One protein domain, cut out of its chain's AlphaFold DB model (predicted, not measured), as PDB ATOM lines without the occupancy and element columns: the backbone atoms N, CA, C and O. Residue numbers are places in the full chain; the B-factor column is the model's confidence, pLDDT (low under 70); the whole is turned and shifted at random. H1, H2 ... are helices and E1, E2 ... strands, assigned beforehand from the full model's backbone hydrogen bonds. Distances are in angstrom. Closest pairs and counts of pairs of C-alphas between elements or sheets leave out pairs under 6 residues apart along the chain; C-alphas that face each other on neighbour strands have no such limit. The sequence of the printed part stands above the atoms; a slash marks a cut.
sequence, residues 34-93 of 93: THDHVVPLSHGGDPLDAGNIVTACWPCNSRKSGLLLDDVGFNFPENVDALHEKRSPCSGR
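This is residues 34 to 93 of the 93 residues of the protein "HNH endonuclease" of Rhodococcus wratislaviensis (UniProt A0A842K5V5). A small two-strand hairpin, E1 and E2, with helix H1 at the end of E2 makes the body; the long loop of residues 38 to 52 lies at one end of the longest axis, and residues 75 to 87, which include H3, stick out toward the other. The short helix H2 lies between H1 and this free stretch along the chain. The printed part has 60 residues, in the order E1 E2 H1 H2 H3; the class is mixed, with 24 residues, under half, in named elements, and the sheet E1 - E2 is antiparallel. It is compact, with a radius of gyration of the C-alphas of 11.9 A and spans of 34 by 24 by 19 A.

Start at E1, residues 34 to 37, and look across to E2, residues 53 to 57: this hairpin is antiparallel at 133 degrees, with N 34 and O 56 2.8 A apart and N 54 and O 36 2.9 A apart, both within hydrogen-bond range. Next comes H1, residues 58 to 64; its closest C-alpha pair with E1 is Thr 34 and Trp 58, 5.8 A. H2, residues 69 to 72, is close to H1 but not clearly touching; their closest C-alphas, Lys 64 and Val 72, are 6.2 A apart. H3, residues 80 to 83, is apart from E1, E2, H1 and H2. In H1 every O i to N i+4 pair is within hydrogen-bond range; H2 and H3 are too short for such a pair.

Find C-alpha 34 at (138.972, 110.996, 186.140), where E1 begins its 10.1 A. E2 covers 13.3 A and H1 9.8 A, from C-alpha 58 at (134.045, 114.088, 186.335). H2 covers 5.5 A and H3 5.8 A, ending at C-alpha 83 at (132.371, 108.528, 201.247).

The C-alphas of Gly 44 and Glu 85 are the two farthest apart, 34.7 A. The printed part has no cut, and the link from E1 to E2 is long, 15 residues. Residues 77 to 93 have pLDDT under 70.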
ATOM      1  N   THR A  34     137.987 110.209 186.884       90.81
ATOM      2  CA  THR A  34     138.972 110.996 186.140       90.81
ATOM      3  C   THR A  34     140.191 111.244 187.016       90.81
ATOM      4  O   THR A  34     140.089 111.193 188.240       90.81
ATOM      5  N   HIS A  35     141.327 111.521 186.383       93.81
ATOM      6  CA  HIS A  35     142.489 112.073 187.069       93.81
ATOM      7  C   HIS A  35     142.354 113.597 187.071       93.81
ATOM      8  O   HIS A  35     142.001 114.175 186.039       93.81
ATOM      9  N   ASP A  36     142.605 114.226 188.211       95.00
ATOM     10  CA  ASP A  36     142.655 115.681 188.359       95.00
ATOM     11  C   ASP A  36     143.905 116.069 189.155       95.00
ATOM     12  O   ASP A  36     144.399 115.282 189.968       95.00
ATOM     13  N   HIS A  37     144.415 117.273 188.912       95.81
ATOM     14  CA  HIS A  37     145.568 117.810 189.623       95.81
ATOM     15  C   HIS A  37     145.128 118.632 190.833       95.81
ATOM     16  O   HIS A  37     144.299 119.526 190.680       95.81
ATOM     17  N   VAL A  38     145.693 118.388 192.017       95.62
ATOM     18  CA  VAL A  38     145.404 119.158 193.245       95.62
ATOM     19  C   VAL A  38     145.726 120.637 193.035       95.62
ATOM     20  O   VAL A  38     144.876 121.501 193.254       95.62
ATOM     21  N   VAL A  39     146.932 120.907 192.535       96.88
ATOM     22  CA  VAL A  39     147.379 122.195 192.010       96.88
ATOM     23  C   VAL A  39     147.277 122.139 190.483       96.88
ATOM     24  O   VAL A  39     148.007 121.365 189.854       96.88
ATOM     25  N   PRO A  40     146.397 122.939 189.859       96.88
ATOM     26  CA  PRO A  40     146.238 122.947 188.411       96.88
ATOM     27  C   PRO A  40     147.518 123.338 187.671       96.88
ATOM     28  O   PRO A  40     148.316 124.146 188.150       96.88
ATOM     29  N   LEU A  41     147.659 122.857 186.433       96.75
ATOM     30  CA  LEU A  41     148.781 123.225 185.558       96.75
ATOM     31  C   LEU A  41     148.850 124.740 185.301       96.75
ATOM     32  O   LEU A  41     149.936 125.308 185.232       96.75
ATOM     33  N   SER A  42     147.697 125.414 185.216       96.56
ATOM     34  CA  SER A  42     147.604 126.879 185.096       96.56
ATOM     35  C   SER A  42     148.187 127.629 186.298       96.56
ATOM     36  O   SER A  42     148.545 128.796 186.162       96.56
ATOM     37  N   HIS A  43     148.315 126.961 187.446       96.56
ATOM     38  CA  HIS A  43     148.936 127.472 188.668       96.56
ATOM     39  C   HIS A  43     150.352 126.913 188.889       96.56
ATOM     40  O   HIS A  43     150.904 127.047 189.978       96.56
ATOM     41  N   GLY A  44     150.955 126.298 187.865       97.12
ATOM     42  CA  GLY A  44     152.314 125.760 187.935       97.12
ATOM     43  C   GLY A  44     152.429 124.413 188.651       97.12
ATOM     44  O   GLY A  44     153.533 124.039 189.034       97.12
ATOM     45  N   GLY A  45     151.322 123.685 188.839       96.81
ATOM     46  CA  GLY A  45     151.369 122.319 189.359       96.81
ATOM     47  C   GLY A  45     152.158 121.381 188.443       96.81
ATOM     48  O   GLY A  45     152.073 121.485 187.217       96.81
ATOM     49  N   ASP A  46     152.915 120.453 189.031       97.25
ATOM     50  CA  ASP A  46     153.675 119.454 188.274       97.25
ATOM     51  C   ASP A  46     152.710 118.415 187.665       97.25
ATOM     52  O   ASP A  46     151.925 117.804 188.404       97.25
ATOM     53  N   PRO A  47     152.728 118.205 186.332       95.44
ATOM     54  CA  PRO A  47     151.847 117.252 185.667       95.44
ATOM     55  C   PRO A  47     152.132 115.785 186.001       95.44
ATOM     56  O   PRO A  47     151.247 114.959 185.766       95.44
ATOM     57  N   LEU A  48     153.337 115.454 186.475       96.50
ATOM     58  CA  LEU A  48     153.811 114.086 186.706       96.50
ATOM     59  C   LEU A  48     154.019 113.756 188.188       96.50
ATOM     60  O   LEU A  48     154.293 112.600 188.512       96.50
ATOM     61  N   ASP A  49     153.876 114.734 189.081       97.25
ATOM     62  CA  ASP A  49     153.944 114.489 190.517       97.25
ATOM     63  C   ASP A  49     152.750 113.643 190.977       97.25
ATOM     64  O   ASP A  49     151.596 114.071 190.941       97.25
ATOM     65  N   ALA A  50     153.039 112.432 191.453       95.31
ATOM     66  CA  ALA A  50     152.033 111.515 191.972       95.31
ATOM     67  C   ALA A  50     151.284 112.081 193.191       95.31
ATOM     68  O   ALA A  50     150.119 111.743 193.383       95.31
ATOM     69  N   GLY A  51     151.913 112.952 193.990       94.75
ATOM     70  CA  GLY A  51     151.253 113.645 195.102       94.75
ATOM     71  C   GLY A  51     150.263 114.717 194.641       94.75
ATOM     72  O   GLY A  51     149.332 115.056 195.370       94.75
ATOM     73  N   ASN A  52     150.430 115.212 193.414       95.69
ATOM     74  CA  ASN A  52     149.564 116.207 192.801       95.69
ATOM     75  C   ASN A  52     148.429 115.580 191.976       95.69
ATOM     76  O   ASN A  52     147.539 116.307 191.559       95.69
ATOM     77  N   ILE A  53     148.418 114.266 191.727       95.44
ATOM     78  CA  ILE A  53     147.401 113.599 190.898       95.44
ATOM     79  C   ILE A  53     146.448 112.798 191.784       95.44
ATOM     80  O   ILE A  53     146.845 111.858 192.468       95.44
ATOM     81  N   VAL A  54     145.159 113.126 191.720       93.12
ATOM     82  CA  VAL A  54     144.108 112.467 192.506       93.12
ATOM     83  C   VAL A  54     143.000 111.917 191.614       93.12
ATOM     84  O   VAL A  54     142.821 112.324 190.467       93.12
ATOM     85  N   THR A  55     142.231 110.968 192.152       91.50
ATOM     86  CA  THR A  55     141.022 110.463 191.489       91.50
ATOM     87  C   THR A  55     139.825 111.344 191.842       91.50
ATOM     88  O   THR A  55     139.558 111.578 193.019       91.50
ATOM     89  N   ALA A  56     139.064 111.785 190.840       90.06
ATOM     90  CA  ALA A  56     137.871 112.615 191.014       90.06
ATOM     91  C   ALA A  56     136.693 112.149 190.137       90.06
ATOM     92  O   ALA A  56     136.892 111.655 189.022       90.06
ATOM     93  N   CYS A  57     135.452 112.361 190.608       88.69
ATOM     94  CA  CYS A  57     134.253 112.292 189.752       88.69
ATOM     95  C   CYS A  57     134.397 113.357 188.644       88.69
ATOM     96  O   CYS A  57     134.883 114.457 188.924       88.69
ATOM     97  N   TRP A  58     133.970 113.078 187.405       88.69
ATOM     98  CA  TRP A  58     134.045 114.088 186.335       88.69
ATOM     99  C   TRP A  58     133.334 115.406 186.703       88.69
ATOM    100  O   TRP A  58     133.910 116.452 186.427       88.69
ATOM    101  N   PRO A  59     132.159 115.423 187.377       88.12
ATOM    102  CA  PRO A  59     131.563 116.681 187.835       88.12
ATOM    103  C   PRO A  59     132.458 117.509 188.770       88.12
ATOM    104  O   PRO A  59     132.508 118.726 188.629       88.12
ATOM    105  N   CYS A  60     133.185 116.875 189.697       90.12
ATOM    106  CA  CYS A  60     134.120 117.571 190.584       90.12
ATOM    107  C   CYS A  60     135.307 118.120 189.797       90.12
ATOM    108  O   CYS A  60     135.620 119.299 189.939       90.12
ATOM    109  N   ASN A  61     135.908 117.297 188.935       92.75
ATOM    110  CA  ASN A  61     137.007 117.719 188.068       92.75
ATOM    111  C   ASN A  61     136.576 118.899 187.178       92.75
ATOM    112  O   ASN A  61     137.216 119.941 187.167       92.75
ATOM    113  N   SER A  62     135.416 118.804 186.523       90.75
ATOM    114  CA  SER A  62     134.883 119.882 185.684       90.75
ATOM    115  C   SER A  62     134.543 121.149 186.472       90.75
ATOM    116  O   SER A  62     134.678 122.239 185.921       90.75
ATOM    117  N   ARG A  63     134.072 121.028 187.721       92.44
ATOM    118  CA  ARG A  63     133.773 122.179 188.585       92.44
ATOM    119  C   ARG A  63     135.047 122.866 189.073       92.44
ATOM    120  O   ARG A  63     135.068 124.091 189.107       92.44
ATOM    121  N   LYS A  64     136.078 122.103 189.448       94.81
ATOM    122  CA  LYS A  64     137.380 122.657 189.839       94.81
ATOM    123  C   LYS A  64     138.097 123.250 188.632       94.81
ATOM    124  O   LYS A  64     138.507 124.404 188.667       94.81
ATOM    125  N   SER A  65     138.197 122.493 187.541       94.25
ATOM    126  CA  SER A  65     138.882 122.906 186.320       94.25
ATOM    127  C   SER A  65     140.295 123.420 186.659       94.25
ATOM    128  O   SER A  65     141.054 122.750 187.363       94.25
ATOM    129  N   GLY A  66     140.641 124.621 186.197       95.75
ATOM    130  CA  GLY A  66     141.901 125.298 186.486       95.75
ATOM    131  C   GLY A  66     141.968 126.056 187.818       95.75
ATOM    132  O   GLY A  66     142.928 126.800 187.986       95.75
ATOM    133  N   LEU A  67     140.982 125.922 188.711       96.56
ATOM    134  CA  LEU A  67     140.924 126.613 190.007       96.56
ATOM    135  C   LEU A  67     141.598 125.800 191.123       96.56
ATOM    136  O   LEU A  67     141.721 124.573 191.028       96.56
ATOM    137  N   LEU A  68     141.995 126.472 192.206       95.56
ATOM    138  CA  LEU A  68     142.480 125.808 193.416       95.56
ATOM    139  C   LEU A  68     141.313 125.183 194.196       95.56
ATOM    140  O   LEU A  68     140.152 125.559 194.028       95.56
ATOM    141  N   LEU A  69     141.618 124.223 195.074       93.31
ATOM    142  CA  LEU A  69     140.603 123.588 195.924       93.31
ATOM    143  C   LEU A  69     139.842 124.613 196.776       93.31
ATOM    144  O   LEU A  69     138.616 124.527 196.874       93.31
ATOM    145  N   ASP A  70     140.553 125.604 197.315       92.88
ATOM    146  CA  ASP A  70     139.975 126.662 198.147       92.88
ATOM    147  C   ASP A  70     138.998 127.547 197.362       92.88
ATOM    148  O   ASP A  70     137.936 127.893 197.879       92.88
ATOM    149  N   ASP A  71     139.288 127.832 196.087       93.81
ATOM    150  CA  ASP A  71     138.431 128.654 195.221       93.81
ATOM    151  C   ASP A  71     137.051 128.014 194.999       93.81
ATOM    152  O   ASP A  71     136.049 128.709 194.811       93.81
ATOM    153  N   VAL A  72     136.981 126.676 195.020       91.94
ATOM    154  CA  VAL A  72     135.735 125.912 194.842       91.94
ATOM    155  C   VAL A  72     135.181 125.322 196.139       91.94
ATOM    156  O   VAL A  72     134.129 124.669 196.101       91.94
ATOM    157  N   GLY A  73     135.843 125.559 197.277       91.44
ATOM    158  CA  GLY A  73     135.459 125.047 198.594       91.44
ATOM    159  C   GLY A  73     135.564 123.524 198.719       91.44
ATOM    160  O   GLY A  73     134.742 122.897 199.395       91.44
ATOM    161  N   PHE A  74     136.511 122.905 198.016       90.00
ATOM    162  CA  PHE A  74     136.745 121.464 198.079       90.00
ATOM    163  C   PHE A  74     137.676 121.102 199.230       90.00
ATOM    164  O   PHE A  74     138.620 121.814 199.536       90.00
ATOM    165  N   ASN A  75     137.413 119.948 199.838       85.81
ATOM    166  CA  ASN A  75     138.237 119.375 200.892       85.81
ATOM    167  C   ASN A  75     138.424 117.885 200.615       85.81
ATOM    168  O   ASN A  75     137.512 117.228 200.099       85.81
ATOM    169  N   PHE A  76     139.584 117.347 200.977       80.88
ATOM    170  CA  PHE A  76     139.779 115.904 200.952       80.88
ATOM    171  C   PHE A  76     138.990 115.251 202.092       80.88
ATOM    172  O   PHE A  76     138.927 115.802 203.193       80.88
ATOM    173  N   PRO A  77     138.367 114.087 201.853       68.94
ATOM    174  CA  PRO A  77     137.738 113.333 202.924       68.94
ATOM    175  C   PRO A  77     138.813 112.862 203.913       68.94
ATOM    176  O   PRO A  77     139.801 112.254 203.514       68.94
ATOM    177  N   GLU A  78     138.602 113.109 205.206       63.72
ATOM    178  CA  GLU A  78     139.507 112.656 206.277       63.72
ATOM    179  C   GLU A  78     139.578 111.119 206.372       63.72
ATOM    180  O   GLU A  78     140.564 110.566 206.850       63.72
ATOM    181  N   ASN A  79     138.537 110.425 205.895       61.47
ATOM    182  CA  ASN A  79     138.458 108.971 205.823       61.47
ATOM    183  C   ASN A  79     137.762 108.536 204.519       61.47
ATOM    184  O   ASN A  79     136.667 109.007 204.202       61.47
ATOM    185  N   VAL A  80     138.386 107.611 203.785       57.84
ATOM    186  CA  VAL A  80     137.860 107.028 202.539       57.84
ATOM    187  C   VAL A  80     136.549 106.257 202.736       57.84
ATOM    188  O   VAL A  80     135.704 106.271 201.843       57.84
ATOM    189  N   ASP A  81     136.315 105.682 203.919       52.75
ATOM    190  CA  ASP A  81     135.084 104.945 204.245       52.75
ATOM    191  C   ASP A  81     133.879 105.881 204.450       52.75
ATOM    192  O   ASP A  81     132.732 105.507 204.201       52.75
ATOM    193  N   ALA A  82     134.126 107.143 204.821       51.50
ATOM    194  CA  ALA A  82     133.076 108.143 205.037       51.50
ATOM    195  C   ALA A  82     132.383 108.596 203.733       51.50
ATOM    196  O   ALA A  82     131.359 109.287 203.776       51.50
ATOM    197  N   LEU A  83     132.918 108.207 202.568       52.47
ATOM    198  CA  LEU A  83     132.371 108.528 201.247       52.47
ATOM    199  C   LEU A  83     131.120 107.712 200.886       52.47
ATOM    200  O   LEU A  83     130.343 108.151 200.040       52.47
ATOM    201  N   HIS A  84     130.904 106.549 201.511       50.03
ATOM    202  CA  HIS A  84     129.728 105.713 201.238       50.03
ATOM    203  C   HIS A  84     128.451 106.226 201.918       50.03
ATOM    204  O   HIS A  84     127.351 105.942 201.446       50.03
ATOM    205  N   GLU A  85     128.589 107.005 202.993       43.00
ATOM    206  CA  GLU A  85     127.461 107.452 203.819       43.00
ATOM    207  C   GLU A  85     127.011 108.886 203.511       43.00
ATOM    208  O   GLU A  85     125.839 109.236 203.664       43.00
ATOM    209  N   LYS A  86     127.910 109.723 202.981       45.56
ATOM    210  CA  LYS A  86     127.568 111.064 202.502       45.56
ATOM    211  C   LYS A  86     127.399 111.004 200.990       45.56
ATOM    212  O   LYS A  86     128.351 110.690 200.283       45.56
ATOM    213  N   ARG A  87     126.193 111.313 200.483       46.81
ATOM    214  CA  ARG A  87     125.965 111.532 199.041       46.81
ATOM    215  C   ARG A  87     127.139 112.340 198.492       46.81
ATOM    216  O   ARG A  87     127.439 113.407 199.023       46.81
ATOM    217  N   SER A  88     127.813 111.778 197.489       48.75
ATOM    218  CA  SER A  88     129.003 112.362 196.877       48.75
ATOM    219  C   SER A  88     128.784 113.868 196.645       48.75
ATOM    220  O   SER A  88     127.693 114.234 196.196       48.75
ATOM    221  N   PRO A  89     129.764 114.750 196.925       52.22
ATOM    222  CA  PRO A  89     129.605 116.212 196.838       52.22
ATOM    223  C   PRO A  89     129.098 116.698 195.466       52.22
ATOM    224  O   PRO A  89     128.588 117.811 195.347       52.22
ATOM    225  N   CYS A  90     129.148 115.829 194.449       53.62
ATOM    226  CA  CYS A  90     128.540 115.980 193.130       53.62
ATOM    227  C   CYS A  90     126.972 116.036 193.149       53.62
ATOM    228  O   CYS A  90     126.378 116.210 192.088       53.62
ATOM    229  N   SER A  91     126.272 115.901 194.298       49.34
ATOM    230  CA  SER A  91     124.788 115.941 194.384       49.34
ATOM    231  C   SER A  91     124.159 117.307 194.704       49.34
ATOM    232  O   SER A  91     122.932 117.412 194.725       49.34
ATOM    233  N   GLY A  92     124.962 118.333 194.992       46.84
ATOM    234  CA  GLY A  92     124.485 119.703 195.198       46.84
ATOM    235  C   GLY A  92     124.509 120.469 193.882       46.84
ATOM    236  O   GLY A  92     125.567 120.951 193.484       46.84
ATOM    237  N   ARG A  93     123.364 120.504 193.197       39.00
ATOM    238  CA  ARG A  93     123.108 121.444 192.102       39.00
ATOM    239  C   ARG A  93     122.872 122.837 192.671       39.00
ATOM    240  O   ARG A  93     122.204 122.898 193.727       39.00
TER     241      ARG A  93